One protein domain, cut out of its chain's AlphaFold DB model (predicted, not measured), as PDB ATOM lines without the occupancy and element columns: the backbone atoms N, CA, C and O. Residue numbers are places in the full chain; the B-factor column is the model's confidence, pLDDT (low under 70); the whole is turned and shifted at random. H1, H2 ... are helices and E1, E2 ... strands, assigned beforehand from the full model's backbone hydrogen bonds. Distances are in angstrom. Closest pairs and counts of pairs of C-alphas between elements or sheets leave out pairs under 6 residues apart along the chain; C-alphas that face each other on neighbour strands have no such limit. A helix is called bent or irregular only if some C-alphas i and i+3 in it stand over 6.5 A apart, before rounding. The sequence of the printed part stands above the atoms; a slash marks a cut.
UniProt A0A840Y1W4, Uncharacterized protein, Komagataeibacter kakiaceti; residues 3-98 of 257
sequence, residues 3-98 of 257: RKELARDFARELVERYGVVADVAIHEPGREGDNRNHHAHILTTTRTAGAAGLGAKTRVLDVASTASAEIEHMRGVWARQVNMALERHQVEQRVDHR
ATOM      1  N   ARG A   3     181.490 173.850 141.153       93.62
ATOM      2  CA  ARG A   3     180.540 172.858 141.699       93.62
ATOM      3  C   ARG A   3     179.742 172.138 140.603       93.62
ATOM      4  O   ARG A   3     179.473 170.950 140.742       93.62
ATOM      5  N   LYS A   4     179.402 172.836 139.511       95.50
ATOM      6  CA  LYS A   4     178.702 172.266 138.349       95.50
ATOM      7  C   LYS A   4     179.625 171.398 137.499       95.50
ATOM      8  O   LYS A   4     179.182 170.347 137.053       95.50
ATOM      9  N   GLU A   5     180.887 171.798 137.315       95.62
ATOM     10  CA  GLU A   5     181.893 170.922 136.695       95.62
ATOM     11  C   GLU A   5     182.047 169.630 137.506       95.62
ATOM     12  O   GLU A   5     181.795 168.557 136.975       95.62
ATOM     13  N   LEU A   6     182.343 169.725 138.807       97.00
ATOM     14  CA  LEU A   6     182.563 168.571 139.685       97.00
ATOM     15  C   LEU A   6     181.365 167.603 139.734       97.00
ATOM     16  O   LEU A   6     181.552 166.395 139.628       97.00
ATOM     17  N   ALA A   7     180.132 168.107 139.848       97.62
ATOM     18  CA  ALA A   7     178.941 167.253 139.838       97.62
ATOM     19  C   ALA A   7     178.719 166.565 138.476       97.62
ATOM     20  O   ALA A   7     178.398 165.379 138.430       97.62
ATOM     21  N   ARG A   8     178.930 167.285 137.364       97.31
ATOM     22  CA  ARG A   8     178.826 166.743 135.998       97.31
ATOM     23  C   ARG A   8     179.922 165.720 135.706       97.31
ATOM     24  O   ARG A   8     179.659 164.712 135.062       97.31
ATOM     25  N   ASP A   9     181.146 165.989 136.139       97.69
ATOM     26  CA  ASP A   9     182.307 165.158 135.837       97.69
ATOM     27  C   ASP A   9     182.314 163.876 136.693       97.69
ATOM     28  O   ASP A   9     182.758 162.836 136.212       97.69
ATOM     29  N   PHE A  10     181.695 163.890 137.881       98.25
ATOM     30  CA  PHE A  10     181.362 162.665 138.616       98.25
ATOM     31  C   PHE A  10     180.190 161.905 137.975       98.25
ATOM     32  O   PHE A  10     180.268 160.691 137.809       98.25
ATOM     33  N   ALA A  11     179.131 162.604 137.543       98.12
ATOM     34  CA  ALA A  11     178.022 161.978 136.818       98.12
ATOM     35  C   ALA A  11     178.482 161.307 135.508       98.12
ATOM     36  O   ALA A  11     177.978 160.236 135.173       98.12
ATOM     37  N   ARG A  12     179.474 161.877 134.804       98.00
ATOM     38  CA  ARG A  12     180.087 161.264 133.614       98.00
ATOM     39  C   ARG A  12     180.679 159.891 133.925       98.00
ATOM     40  O   ARG A  12     180.411 158.961 133.177       98.00
ATOM     41  N   GLU A  13     181.397 159.731 135.037       97.31
ATOM     42  CA  GLU A  13     181.961 158.422 135.399       97.31
ATOM     43  C   GLU A  13     180.870 157.377 135.678       97.31
ATOM     44  O   GLU A  13     181.045 156.211 135.339       97.31
ATOM     45  N   LEU A  14     179.707 157.778 136.209       96.06
ATOM     46  CA  LEU A  14     178.555 156.876 136.360       96.06
ATOM     47  C   LEU A  14     177.970 156.462 134.999       96.06
ATOM     48  O   LEU A  14     177.651 155.290 134.798       96.06
ATOM     49  N   VAL A  15     177.845 157.409 134.064       96.69
ATOM     50  CA  VAL A  15     177.371 157.164 132.689       96.69
ATOM     51  C   VAL A  15     178.326 156.223 131.948       96.69
ATOM     52  O   VAL A  15     177.890 155.214 131.402       96.69
ATOM     53  N   GLU A  16     179.630 156.503 131.972       95.81
ATOM     54  CA  GLU A  16     180.659 155.729 131.265       95.81
ATOM     55  C   GLU A  16     180.862 154.332 131.869       95.81
ATOM     56  O   GLU A  16     180.969 153.353 131.132       95.81
ATOM     57  N   ARG A  17     180.863 154.207 133.204       94.56
ATOM     58  CA  ARG A  17     181.087 152.927 133.898       94.56
ATOM     59  C   ARG A  17     179.874 151.996 133.868       94.56
ATOM     60  O   ARG A  17     180.049 150.778 133.900       94.56
ATOM     61  N   TYR A  18     178.654 152.540 133.836       94.00
ATOM     62  CA  TYR A  18     177.419 151.753 133.984       94.00
ATOM     63  C   TYR A  18     176.466 151.812 132.784       94.00
ATOM     64  O   TYR A  18     175.439 151.131 132.803       94.00
ATOM     65  N   GLY A  19     176.773 152.610 131.756       95.25
ATOM     66  CA  GLY A  19     175.951 152.778 130.552       95.25
ATOM     67  C   GLY A  19     174.584 153.422 130.803       95.25
ATOM     68  O   GLY A  19     173.688 153.277 129.975       95.25
ATOM     69  N   VAL A  20     174.385 154.062 131.957       96.00
ATOM     70  CA  VAL A  20     173.112 154.669 132.393       96.00
ATOM     71  C   VAL A  20     172.984 156.115 131.912       96.00
ATOM     72  O   VAL A  20     173.986 156.766 131.636       96.00
ATOM     73  N   VAL A  21     171.767 156.660 131.886       96.50
ATOM     74  CA  VAL A  21     171.561 158.120 131.853       96.50
ATOM     75  C   VAL A  21     171.607 158.642 133.289       96.50
ATOM     76  O   VAL A  21     171.078 157.987 134.188       96.50
ATOM     77  N   ALA A  22     172.214 159.811 133.500       97.38
ATOM     78  CA  ALA A  22     172.263 160.499 134.788       97.38
ATOM     79  C   ALA A  22     171.653 161.908 134.680       97.38
ATOM     80  O   ALA A  22     172.116 162.722 133.881       97.38
ATOM     81  N   ASP A  23     170.645 162.192 135.504       97.88
ATOM     82  CA  ASP A  23     170.125 163.538 135.764       97.88
ATOM     83  C   ASP A  23     170.808 164.128 137.010       97.88
ATOM     84  O   ASP A  23     171.143 163.390 137.939       97.88
ATOM     85  N   VAL A  24     171.066 165.441 137.024       97.94
ATOM     86  CA  VAL A  24     171.952 166.109 137.995       97.94
ATOM     87  C   VAL A  24     171.332 167.414 138.501       97.94
ATOM     88  O   VAL A  24     171.535 168.489 137.929       97.94
ATOM     89  N   ALA A  25     170.641 167.336 139.638       97.38
ATOM     90  CA  ALA A  25     170.118 168.495 140.354       97.38
ATOM     91  C   ALA A  25     171.141 168.990 141.391       97.38
ATOM     92  O   ALA A  25     171.570 168.236 142.265       97.38
ATOM     93  N   ILE A  26     171.541 170.262 141.313       95.12
ATOM     94  CA  ILE A  26     172.487 170.886 142.256       95.12
ATOM     95  C   ILE A  26     171.722 171.867 143.138       95.12
ATOM     96  O   ILE A  26     171.066 172.775 142.631       95.12
ATOM     97  N   HIS A  27     171.841 171.703 144.452       93.25
ATOM     98  CA  HIS A  27     171.108 172.479 145.440       93.25
ATOM     99  C   HIS A  27     172.022 173.443 146.193       93.25
ATOM    100  O   HIS A  27     173.116 173.100 146.663       93.25
ATOM    101  N   GLU A  28     171.535 174.668 146.338       90.50
ATOM    102  CA  GLU A  28     172.076 175.629 147.289       90.50
ATOM    103  C   GLU A  28     171.579 175.316 148.712       90.50
ATOM    104  O   GLU A  28     170.543 174.665 148.882       90.50
ATOM    105  N   PRO A  29     172.303 175.755 149.754       88.62
ATOM    106  CA  PRO A  29     171.829 175.688 151.126       88.62
ATOM    107  C   PRO A  29     170.445 176.327 151.283       88.62
ATOM    108  O   PRO A  29     170.248 177.504 150.988       88.62
ATOM    109  N   GLY A  30     169.477 175.560 151.787       81.56
ATOM    110  CA  GLY A  30     168.175 176.113 152.157       81.56
ATOM    111  C   GLY A  30     168.316 177.126 153.297       81.56
ATOM    112  O   GLY A  30     169.121 176.909 154.201       81.56
ATOM    113  N   ARG A  31     167.495 178.189 153.288       74.38
ATOM    114  CA  ARG A  31     167.532 179.324 154.246       74.38
ATOM    115  C   ARG A  31     167.642 178.936 155.725       74.38
ATOM    116  O   ARG A  31     168.189 179.687 156.522       74.38
ATOM    117  N   GLU A  32     167.081 177.788 156.093       73.94
ATOM    118  CA  GLU A  32     167.040 177.281 157.466       73.94
ATOM    119  C   GLU A  32     168.096 176.207 157.778       73.94
ATOM    120  O   GLU A  32     168.100 175.661 158.883       73.94
ATOM    121  N   GLY A  33     168.950 175.862 156.814       72.00
ATOM    122  CA  GLY A  33     169.979 174.830 156.903       72.00
ATOM    123  C   GLY A  33     171.330 175.327 157.422       72.00
ATOM    124  O   GLY A  33     171.449 176.379 158.042       72.00
ATOM    125  N   ASP A  34     172.370 174.538 157.156       79.69
ATOM    126  CA  ASP A  34     173.755 175.002 157.247       79.69
ATOM    127  C   ASP A  34     174.124 175.667 155.916       79.69
ATOM    128  O   ASP A  34     174.159 174.989 154.888       79.69
ATOM    129  N   ASN A  35     174.432 176.968 155.939       84.19
ATOM    130  CA  ASN A  35     174.778 177.777 154.759       84.19
ATOM    131  C   ASN A  35     176.060 177.327 154.022       84.19
ATOM    132  O   ASN A  35     176.454 177.944 153.035       84.19
ATOM    133  N   ARG A  36     176.718 176.253 154.469       85.75
ATOM    134  CA  ARG A  36     177.851 175.607 153.785       85.75
ATOM    135  C   ARG A  36     177.437 174.360 152.992       85.75
ATOM    136  O   ARG A  36     178.205 173.903 152.148       85.75
ATOM    137  N   ASN A  37     176.245 173.807 153.238       89.50
ATOM    138  CA  ASN A  37     175.789 172.516 152.709       89.50
ATOM    139  C   ASN A  37     175.271 172.587 151.257       89.50
ATOM    140  O   ASN A  37     174.111 172.279 150.972       89.50
ATOM    141  N   HIS A  38     176.139 172.983 150.324       92.62
ATOM    142  CA  HIS A  38     175.907 172.742 148.899       92.62
ATOM    143  C   HIS A  38     175.989 171.238 148.621       92.62
ATOM    144  O   HIS A  38     176.970 170.592 148.991       92.62
ATOM    145  N   HIS A  39     174.979 170.690 147.955       94.50
ATOM    146  CA  HIS A  39     174.870 169.261 147.663       94.50
ATOM    147  C   HIS A  39     174.245 169.047 146.280       94.50
ATOM    148  O   HIS A  39     173.735 169.985 145.668       94.50
ATOM    149  N   ALA A  40     174.309 167.822 145.767       96.25
ATOM    150  CA  ALA A  40     173.684 167.456 144.504       96.25
ATOM    151  C   ALA A  40     172.971 166.109 144.635       96.25
ATOM    152  O   ALA A  40     173.474 165.200 145.299       96.25
ATOM    153  N   HIS A  41     171.823 165.987 143.978       97.38
ATOM    154  CA  HIS A  41     171.171 164.713 143.719       97.38
ATOM    155  C   HIS A  41     171.511 164.285 142.294       97.38
ATOM    156  O   HIS A  41     171.342 165.060 141.352       97.38
ATOM    157  N   ILE A  42     172.002 163.055 142.148       97.38
ATOM    158  CA  ILE A  42     172.251 162.433 140.850       97.38
ATOM    159  C   ILE A  42     171.328 161.224 140.753       97.38
ATOM    160  O   ILE A  42     171.481 160.271 141.519       97.38
ATOM    161  N   LEU A  43     170.342 161.289 139.861       96.94
ATOM    162  CA  LEU A  43     169.392 160.206 139.622       96.94
ATOM    163  C   LEU A  43     169.825 159.466 138.359       96.94
ATOM    164  O   LEU A  43     169.982 160.080 137.306       96.94
ATOM    165  N   THR A  44     170.014 158.151 138.450       96.00
ATOM    166  CA  THR A  44     170.414 157.317 137.311       96.00
ATOM    167  C   THR A  44     169.282 156.408 136.847       96.00
ATOM    168  O   THR A  44     168.470 155.932 137.645       96.00
ATOM    169  N   THR A  45     169.228 156.122 135.545       95.31
ATOM    170  CA  THR A  45     168.334 155.079 135.031       95.31
ATOM    171  C   THR A  45     168.740 153.715 135.586       95.31
ATOM    172  O   THR A  45     169.911 153.350 135.595       95.31
ATOM    173  N   THR A  46     167.765 152.895 135.987       93.00
ATOM    174  CA  THR A  46     168.029 151.511 136.439       93.00
ATOM    175  C   THR A  46     168.397 150.559 135.293       93.00
ATOM    176  O   THR A  46     168.686 149.385 135.521       93.00
ATOM    177  N   ARG A  47     168.381 151.054 134.053       94.69
ATOM    178  CA  ARG A  47     168.750 150.361 132.817       94.69
ATOM    179  C   ARG A  47     169.872 151.109 132.114       94.69
ATOM    180  O   ARG A  47     169.976 152.330 132.259       94.69
ATOM    181  N   THR A  48     170.635 150.383 131.304       95.62
ATOM    182  CA  THR A  48     171.516 150.993 130.307       95.62
ATOM    183  C   THR A  48     170.705 151.770 129.265       95.62
ATOM    184  O   THR A  48     169.502 151.546 129.112       95.62
ATOM    185  N   ALA A  49     171.351 152.670 128.531       95.62
ATOM    186  CA  ALA A  49     170.760 153.414 127.426       95.62
ATOM    187  C   ALA A  49     171.664 153.389 126.185       95.62
ATOM    188  O   ALA A  49     172.885 153.296 126.286       95.62
ATOM    189  N   GLY A  50     171.052 153.481 125.008       93.56
ATOM    190  CA  GLY A  50     171.739 153.582 123.723       93.56
ATOM    191  C   GLY A  50     170.814 154.142 122.645       93.56
ATOM    192  O   GLY A  50     169.719 154.615 122.943       93.56
ATOM    193  N   ALA A  51     171.226 154.061 121.377       94.38
ATOM    194  CA  ALA A  51     170.473 154.634 120.252       94.38
ATOM    195  C   ALA A  51     169.033 154.090 120.107       94.38
ATOM    196  O   ALA A  51     168.168 154.792 119.594       94.38
ATOM    197  N   ALA A  52     168.762 152.872 120.593       94.50
ATOM    198  CA  ALA A  52     167.431 152.254 120.587       94.50
ATOM    199  C   ALA A  52     166.596 152.534 121.861       94.50
ATOM    200  O   ALA A  52     165.561 151.906 122.068       94.50
ATOM    201  N   GLY A  53     167.046 153.436 122.744       95.19
ATOM    202  CA  GLY A  53     166.402 153.730 124.028       95.19
ATOM    203  C   GLY A  53     166.986 152.934 125.203       95.19
ATOM    204  O   GLY A  53     168.198 152.724 125.281       95.19
ATOM    205  N   LEU A  54     166.133 152.537 126.156       96.50
ATOM    206  CA  LEU A  54     166.546 151.848 127.388       96.50
ATOM    207  C   LEU A  54     166.752 150.341 127.170       96.50
ATOM    208  O   LEU A  54     165.837 149.626 126.765       96.50
ATOM    209  N   GLY A  55     167.944 149.854 127.515       94.62
ATOM    210  CA  GLY A  55     168.372 148.466 127.372       94.62
ATOM    211  C   GLY A  55     168.138 147.598 128.615       94.62
ATOM    212  O   GLY A  55     167.110 147.677 129.298       94.62
ATOM    213  N   ALA A  56     169.098 146.716 128.900       94.31
ATOM    214  CA  ALA A  56     169.054 145.777 130.021       94.31
ATOM    215  C   ALA A  56     169.103 146.487 131.389       94.31
ATOM    216  O   ALA A  56     169.646 147.586 131.509       94.31
ATOM    217  N   LYS A  57     168.560 145.857 132.445       92.88
ATOM    218  CA  LYS A  57     168.683 146.391 133.815       92.88
ATOM    219  C   LYS A  57     170.145 146.310 134.270       92.88
ATOM    220  O   LYS A  57     170.725 145.226 134.259       92.88
ATOM    221  N   THR A  58     170.705 147.420 134.735       88.50
ATOM    222  CA  THR A  58     172.054 147.471 135.309       88.50
ATOM    223  C   THR A  58     172.059 146.734 136.651       88.50
ATOM    224  O   THR A  58     171.445 147.184 137.614       88.50
ATOM    225  N   ARG A  59     172.729 145.574 136.717       85.56
ATOM    226  CA  ARG A  59     172.748 144.700 137.912       85.56
ATOM    227  C   ARG A  59     173.949 144.890 138.838       85.56
ATOM    228  O   ARG A  59     173.909 144.408 139.963       85.56
ATOM    229  N   VAL A  60     174.998 145.594 138.411       80.12
ATOM    230  CA  VAL A  60     176.270 145.662 139.163       80.12
ATOM    231  C   VAL A  60     176.135 146.318 140.552       80.12
ATOM    232  O   VAL A  60     176.905 146.005 141.458       80.12
ATOM    233  N   LEU A  61     175.109 147.161 140.734       79.44
ATOM    234  CA  LEU A  61     174.730 147.785 142.010       79.44
ATOM    235  C   LEU A  61     173.589 147.049 142.749       79.44
ATOM    236  O   LEU A  61     173.381 147.307 143.929       79.44
ATOM    237  N   ASP A  62     172.864 146.135 142.086       80.25
ATOM    238  CA  ASP A  62     171.823 145.292 142.712       80.25
ATOM    239  C   ASP A  62     172.436 144.130 143.520       80.25
ATOM    240  O   ASP A  62     171.839 143.645 144.479       80.25
ATOM    241  N   VAL A  63     173.584 143.604 143.075       81.44
ATOM    242  CA  VAL A  63     174.142 142.332 143.558       81.44
ATOM    243  C   VAL A  63     175.075 142.569 144.745       81.44
ATOM    244  O   VAL A  63     176.111 143.215 144.614       81.44
ATOM    245  N   ALA A  64     174.741 142.006 145.910       79.38
ATOM    246  CA  ALA A  64     175.428 142.279 147.179       79.38
ATOM    247  C   ALA A  64     176.951 142.010 147.170       79.38
ATOM    248  O   ALA A  64     177.698 142.711 147.855       79.38
ATOM    249  N   SER A  65     177.425 141.036 146.382       79.81
ATOM    250  CA  SER A  65     178.855 140.717 146.252       79.81
ATOM    251  C   SER A  65     179.650 141.731 145.419       79.81
ATOM    252  O   SER A  65     180.855 141.852 145.624       79.81
ATOM    253  N   THR A  66     179.009 142.492 144.521       82.56
ATOM    254  CA  THR A  66     179.665 143.534 143.703       82.56
ATOM    255  C   THR A  66     179.363 144.946 144.198       82.56
ATOM    256  O   THR A  66     180.247 145.801 144.180       82.56
ATOM    257  N   ALA A  67     178.149 145.192 144.699       86.94
ATOM    258  CA  ALA A  67     177.672 146.515 145.093       86.94
ATOM    259  C   ALA A  67     178.591 147.199 146.117       86.94
ATOM    260  O   ALA A  67     178.890 148.381 145.977       86.94
ATOM    261  N   SER A  68     179.107 146.461 147.105       89.56
ATOM    262  CA  SER A  68     180.044 147.000 148.105       89.56
ATOM    263  C   SER A  68     181.359 147.497 147.487       89.56
ATOM    264  O   SER A  68     181.863 148.549 147.884       89.56
ATOM    265  N   ALA A  69     181.896 146.779 146.495       92.00
ATOM    266  CA  ALA A  69     183.124 147.160 145.797       92.00
ATOM    267  C   ALA A  69     182.895 148.357 144.860       92.00
ATOM    268  O   ALA A  69     183.711 149.276 144.823       92.00
ATOM    269  N   GLU A  70     181.757 148.395 144.163       93.94
ATOM    270  CA  GLU A  70     181.369 149.519 143.305       93.94
ATOM    271  C   GLU A  70     181.083 150.800 144.099       93.94
ATOM    272  O   GLU A  70     181.523 151.881 143.709       93.94
ATOM    273  N   ILE A  71     180.414 150.697 145.251       93.25
ATOM    274  CA  ILE A  71     180.195 151.820 146.173       93.25
ATOM    275  C   ILE A  71     181.524 152.370 146.692       93.25
ATOM    276  O   ILE A  71     181.707 153.588 146.724       93.25
ATOM    277  N   GLU A  72     182.474 151.509 147.060       94.88
ATOM    278  CA  GLU A  72     183.797 151.965 147.493       94.88
ATOM    279  C   GLU A  72     184.602 152.576 146.333       94.88
ATOM    280  O   GLU A  72     185.220 153.629 146.505       94.88
ATOM    281  N   HIS A  73     184.519 152.005 145.126       95.31
ATOM    282  CA  HIS A  73     185.122 152.581 143.921       95.31
ATOM    283  C   HIS A  73     184.569 153.982 143.620       95.31
ATOM    284  O   HIS A  73     185.352 154.923 143.482       95.31
ATOM    285  N   MET A  74     183.242 154.152 143.586       96.44
ATOM    286  CA  MET A  74     182.583 155.446 143.363       96.44
ATOM    287  C   MET A  74     182.958 156.479 144.431       96.44
ATOM    288  O   MET A  74     183.246 157.630 144.103       96.44
ATOM    289  N   ARG A  75     183.024 156.083 145.708       97.69
ATOM    290  CA  ARG A  75     183.508 156.959 146.788       97.69
ATOM    291  C   ARG A  75     184.973 157.359 146.595       97.69
ATOM    292  O   ARG A  75     185.325 158.513 146.834       97.69
ATOM    293  N   GLY A  76     185.812 156.432 146.134       98.12
ATOM    294  CA  GLY A  76     187.201 156.697 145.769       98.12
ATOM    295  C   GLY A  76     187.330 157.661 144.586       98.12
ATOM    296  O   GLY A  76     188.150 158.575 144.642       98.12
ATOM    297  N   VAL A  77     186.512 157.495 143.539       98.19
ATOM    298  CA  VAL A  77     186.411 158.417 142.391       98.19
ATOM    299  C   VAL A  77     186.025 159.816 142.870       98.19
ATOM    300  O   VAL A  77     186.757 160.772 142.613       98.19
ATOM    301  N   TRP A  78     184.940 159.928 143.642       98.25
ATOM    302  CA  TRP A  78     184.469 161.193 144.199       98.25
ATOM    303  C   TRP A  78     185.546 161.889 145.039       98.25
ATOM    304  O   TRP A  78     185.843 163.060 144.809       98.25
ATOM    305  N   ALA A  79     186.206 161.166 145.950       98.38
ATOM    306  CA  ALA A  79     187.280 161.724 146.769       98.38
ATOM    307  C   ALA A  79     188.457 162.250 145.923       98.38
ATOM    308  O   ALA A  79     188.977 163.328 146.214       98.38
ATOM    309  N   ARG A  80     188.850 161.548 144.845       98.44
ATOM    310  CA  ARG A  80     189.874 162.041 143.902       98.44
ATOM    311  C   ARG A  80     189.414 163.313 143.191       98.44
ATOM    312  O   ARG A  80     190.133 164.309 143.238       98.44
ATOM    313  N   GLN A  81     188.226 163.314 142.581       98.12
ATOM    314  CA  GLN A  81     187.730 164.478 141.837       98.12
ATOM    315  C   GLN A  81     187.552 165.714 142.737       98.12
ATOM    316  O   GLN A  81     187.940 166.816 142.342       98.12
ATOM    317  N   VAL A  82     187.044 165.538 143.966       98.00
ATOM    318  CA  VAL A  82     186.950 166.606 144.976       98.00
ATOM    319  C   VAL A  82     188.338 167.151 145.316       98.00
ATOM    320  O   VAL A  82     188.533 168.362 145.271       98.00
ATOM    321  N   ASN A  83     189.321 166.289 145.599       98.31
ATOM    322  CA  ASN A  83     190.682 166.727 145.926       98.31
ATOM    323  C   ASN A  83     191.348 167.489 144.772       98.31
ATOM    324  O   ASN A  83     191.918 168.552 145.005       98.31
ATOM    325  N   MET A  84     191.201 167.017 143.529       97.62
ATOM    326  CA  MET A  84     191.690 167.727 142.340       97.62
ATOM    327  C   MET A  84     190.986 169.080 142.136       97.62
ATOM    328  O   MET A  84     191.597 170.027 141.646       97.62
ATOM    329  N   ALA A  85     189.700 169.198 142.485       96.94
ATOM    330  CA  ALA A  85     188.976 170.466 142.417       96.94
ATOM    331  C   ALA A  85     189.434 171.451 143.508       96.94
ATOM    332  O   ALA A  85     189.644 172.624 143.209       96.94
ATOM    333  N   LEU A  86     189.635 170.978 144.743       97.06
ATOM    334  CA  LEU A  86     190.183 171.774 145.848       97.06
ATOM    335  C   LEU A  86     191.586 172.295 145.501       97.06
ATOM    336  O   LEU A  86     191.851 173.486 145.632       97.06
ATOM    337  N   GLU A  87     192.439 171.432 144.952       97.31
ATOM    338  CA  GLU A  87     193.793 171.764 144.498       97.31
ATOM    339  C   GLU A  87     193.824 172.816 143.381       97.31
ATOM    340  O   GLU A  87     194.526 173.818 143.510       97.31
ATOM    341  N   ARG A  88     192.996 172.667 142.333       96.69
ATOM    342  CA  ARG A  88     192.857 173.683 141.266       96.69
ATOM    343  C   ARG A  88     192.389 175.049 141.778       96.69
ATOM    344  O   ARG A  88     192.637 176.055 141.121       96.69
ATOM    345  N   HIS A  89     191.720 175.091 142.930       95.81
ATOM    346  CA  HIS A  89     191.281 176.322 143.588       95.81
ATOM    347  C   HIS A  89     192.161 176.728 144.782       95.81
ATOM    348  O   HIS A  89     191.754 177.584 145.563       95.81
ATOM    349  N   GLN A  90     193.365 176.150 144.907       97.25
ATOM    350  CA  GLN A  90     194.357 176.458 145.950       97.25
ATOM    351  C   GLN A  90     193.829 176.263 147.386       97.25
ATOM    352  O   GLN A  90     194.334 176.846 148.343       97.25
ATOM    353  N   VAL A  91     192.817 175.409 147.549       97.06
ATOM    354  CA  VAL A  91     192.246 175.047 148.846       97.06
ATOM    355  C   VAL A  91     193.089 173.921 149.444       97.06
ATOM    356  O   VAL A  91     193.275 172.877 148.819       97.06
ATOM    357  N   GLU A  92     193.618 174.125 150.650       97.19
ATOM    358  CA  GLU A  92     194.550 173.193 151.309       97.19
ATOM    359  C   GLU A  92     193.864 171.900 151.787       97.19
ATOM    360  O   GLU A  92     194.466 170.828 151.806       97.19
ATOM    361  N   GLN A  93     192.578 171.974 152.145       95.75
ATOM    362  CA  GLN A  93     191.835 170.833 152.677       95.75
ATOM    363  C   GLN A  93     191.762 169.675 151.665       95.75
ATOM    364  O   GLN A  93     191.764 169.865 150.447       95.75
ATOM    365  N   ARG A  94     191.683 168.446 152.183       96.81
ATOM    366  CA  ARG A  94     191.533 167.211 151.403       96.81
ATOM    367  C   ARG A  94     190.487 166.309 152.057       96.81
ATOM    368  O   ARG A  94     190.342 166.305 153.280       96.81
ATOM    369  N   VAL A  95     189.772 165.543 151.240       97.00
ATOM    370  CA  VAL A  95     188.801 164.524 151.660       97.00
ATOM    371  C   VAL A  95     189.347 163.121 151.408       97.00
ATOM    372  O   VAL A  95     190.126 162.891 150.484       97.00
ATOM    373  N   ASP A  96     188.898 162.164 152.212       97.56
ATOM    374  CA  ASP A  96     189.138 160.737 152.012       97.56
ATOM    375  C   ASP A  96     187.841 159.986 152.351       97.56
ATOM    376  O   ASP A  96     187.079 160.407 153.223       97.56
ATOM    377  N   HIS A  97     187.575 158.904 151.627       96.94
ATOM    378  CA  HIS A  97     186.385 158.067 151.771       96.94
ATOM    379  C   HIS A  97     186.564 156.944 152.801       96.94
ATOM    380  O   HIS A  97     185.585 156.353 153.261       96.94
ATOM    381  N   ARG A  98     187.814 156.631 153.150       96.75
ATOM    382  CA  ARG A  98     188.171 155.583 154.106       96.75
ATOM    383  C   ARG A  98     187.808 155.999 155.534       96.75
ATOM    384  O   ARG A  98     187.808 157.185 155.860       96.75
TER     385      ARG A  98
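This is residues 3 to 98 of the 257 residues of an uncharacterized protein of Komagataeibacter kakiaceti (UniProt A0A840Y1W4). Helix H1 lies in the middle, with the hairpin E1-E2 packed along one side of it and the longer helix H2 crossing its other side at a shallow angle. A second small hairpin, E3-E4, sits at one end of the long axis, and the tail after H2 folds back beside that helix. The printed part has 96 residues, with two named helices and four named strands in the order H1, E1, E2, E3, E4, H2; each hairpin is an antiparallel sheet of two strands, and the class is mixed, helices and strands. It is only just loose, close to compact, with a radius of gyration of the C-alphas of 15.4 A and spans of 42 by 29 by 25 A.

Start with H1, residues 3 to 18, and E1, residues 22 to 27; their closest C-alphas are those of Ala 11 and Ala 22, 6.3 A apart. E2, residues 39 to 44, forms an antiparallel hairpin with E1, with N 25 and O 41 at 2.9 A, within hydrogen-bond range. E2 runs on into E3, residues 47 to 50, at 78 degrees. E4, residues 53 to 57, makes an antiparallel hairpin with E3, with N 55 and O 48 at 2.8 A. Go on to H2, residues 64 to 88: its residues 77 to 85 alone touch H1, which meets them with residues 6 to 10 alone, closest at the C-alphas of Phe 10 and Trp 78, 6.6 A. The two helices run opposite ways at a shallow tilt of 31 degrees. H2 is apart from E1, E2 and E3. O i to N i+4 pairs are within range in 11 of 12 cases in H1 and 19 of 21 in H2.

Find C-alpha 3 at (180.540, 172.858, 141.699); from there H1 runs 22.7 A to C-alpha 18. E1 is 16.1 A long and E2 16.4 A. H2 runs 36.4 A to C-alpha 88 at (192.857, 173.683, 141.266); it is only just irregular, with C-alphas 65 and 68 at 6.7 A.

The two C-alphas farthest apart, those of Ala 52 and Glu 92, are 46.0 A apart. The link E1 to E2 is long, with 11 residues. The printed part has no cut, and no printed residue is under 70 in pLDDT.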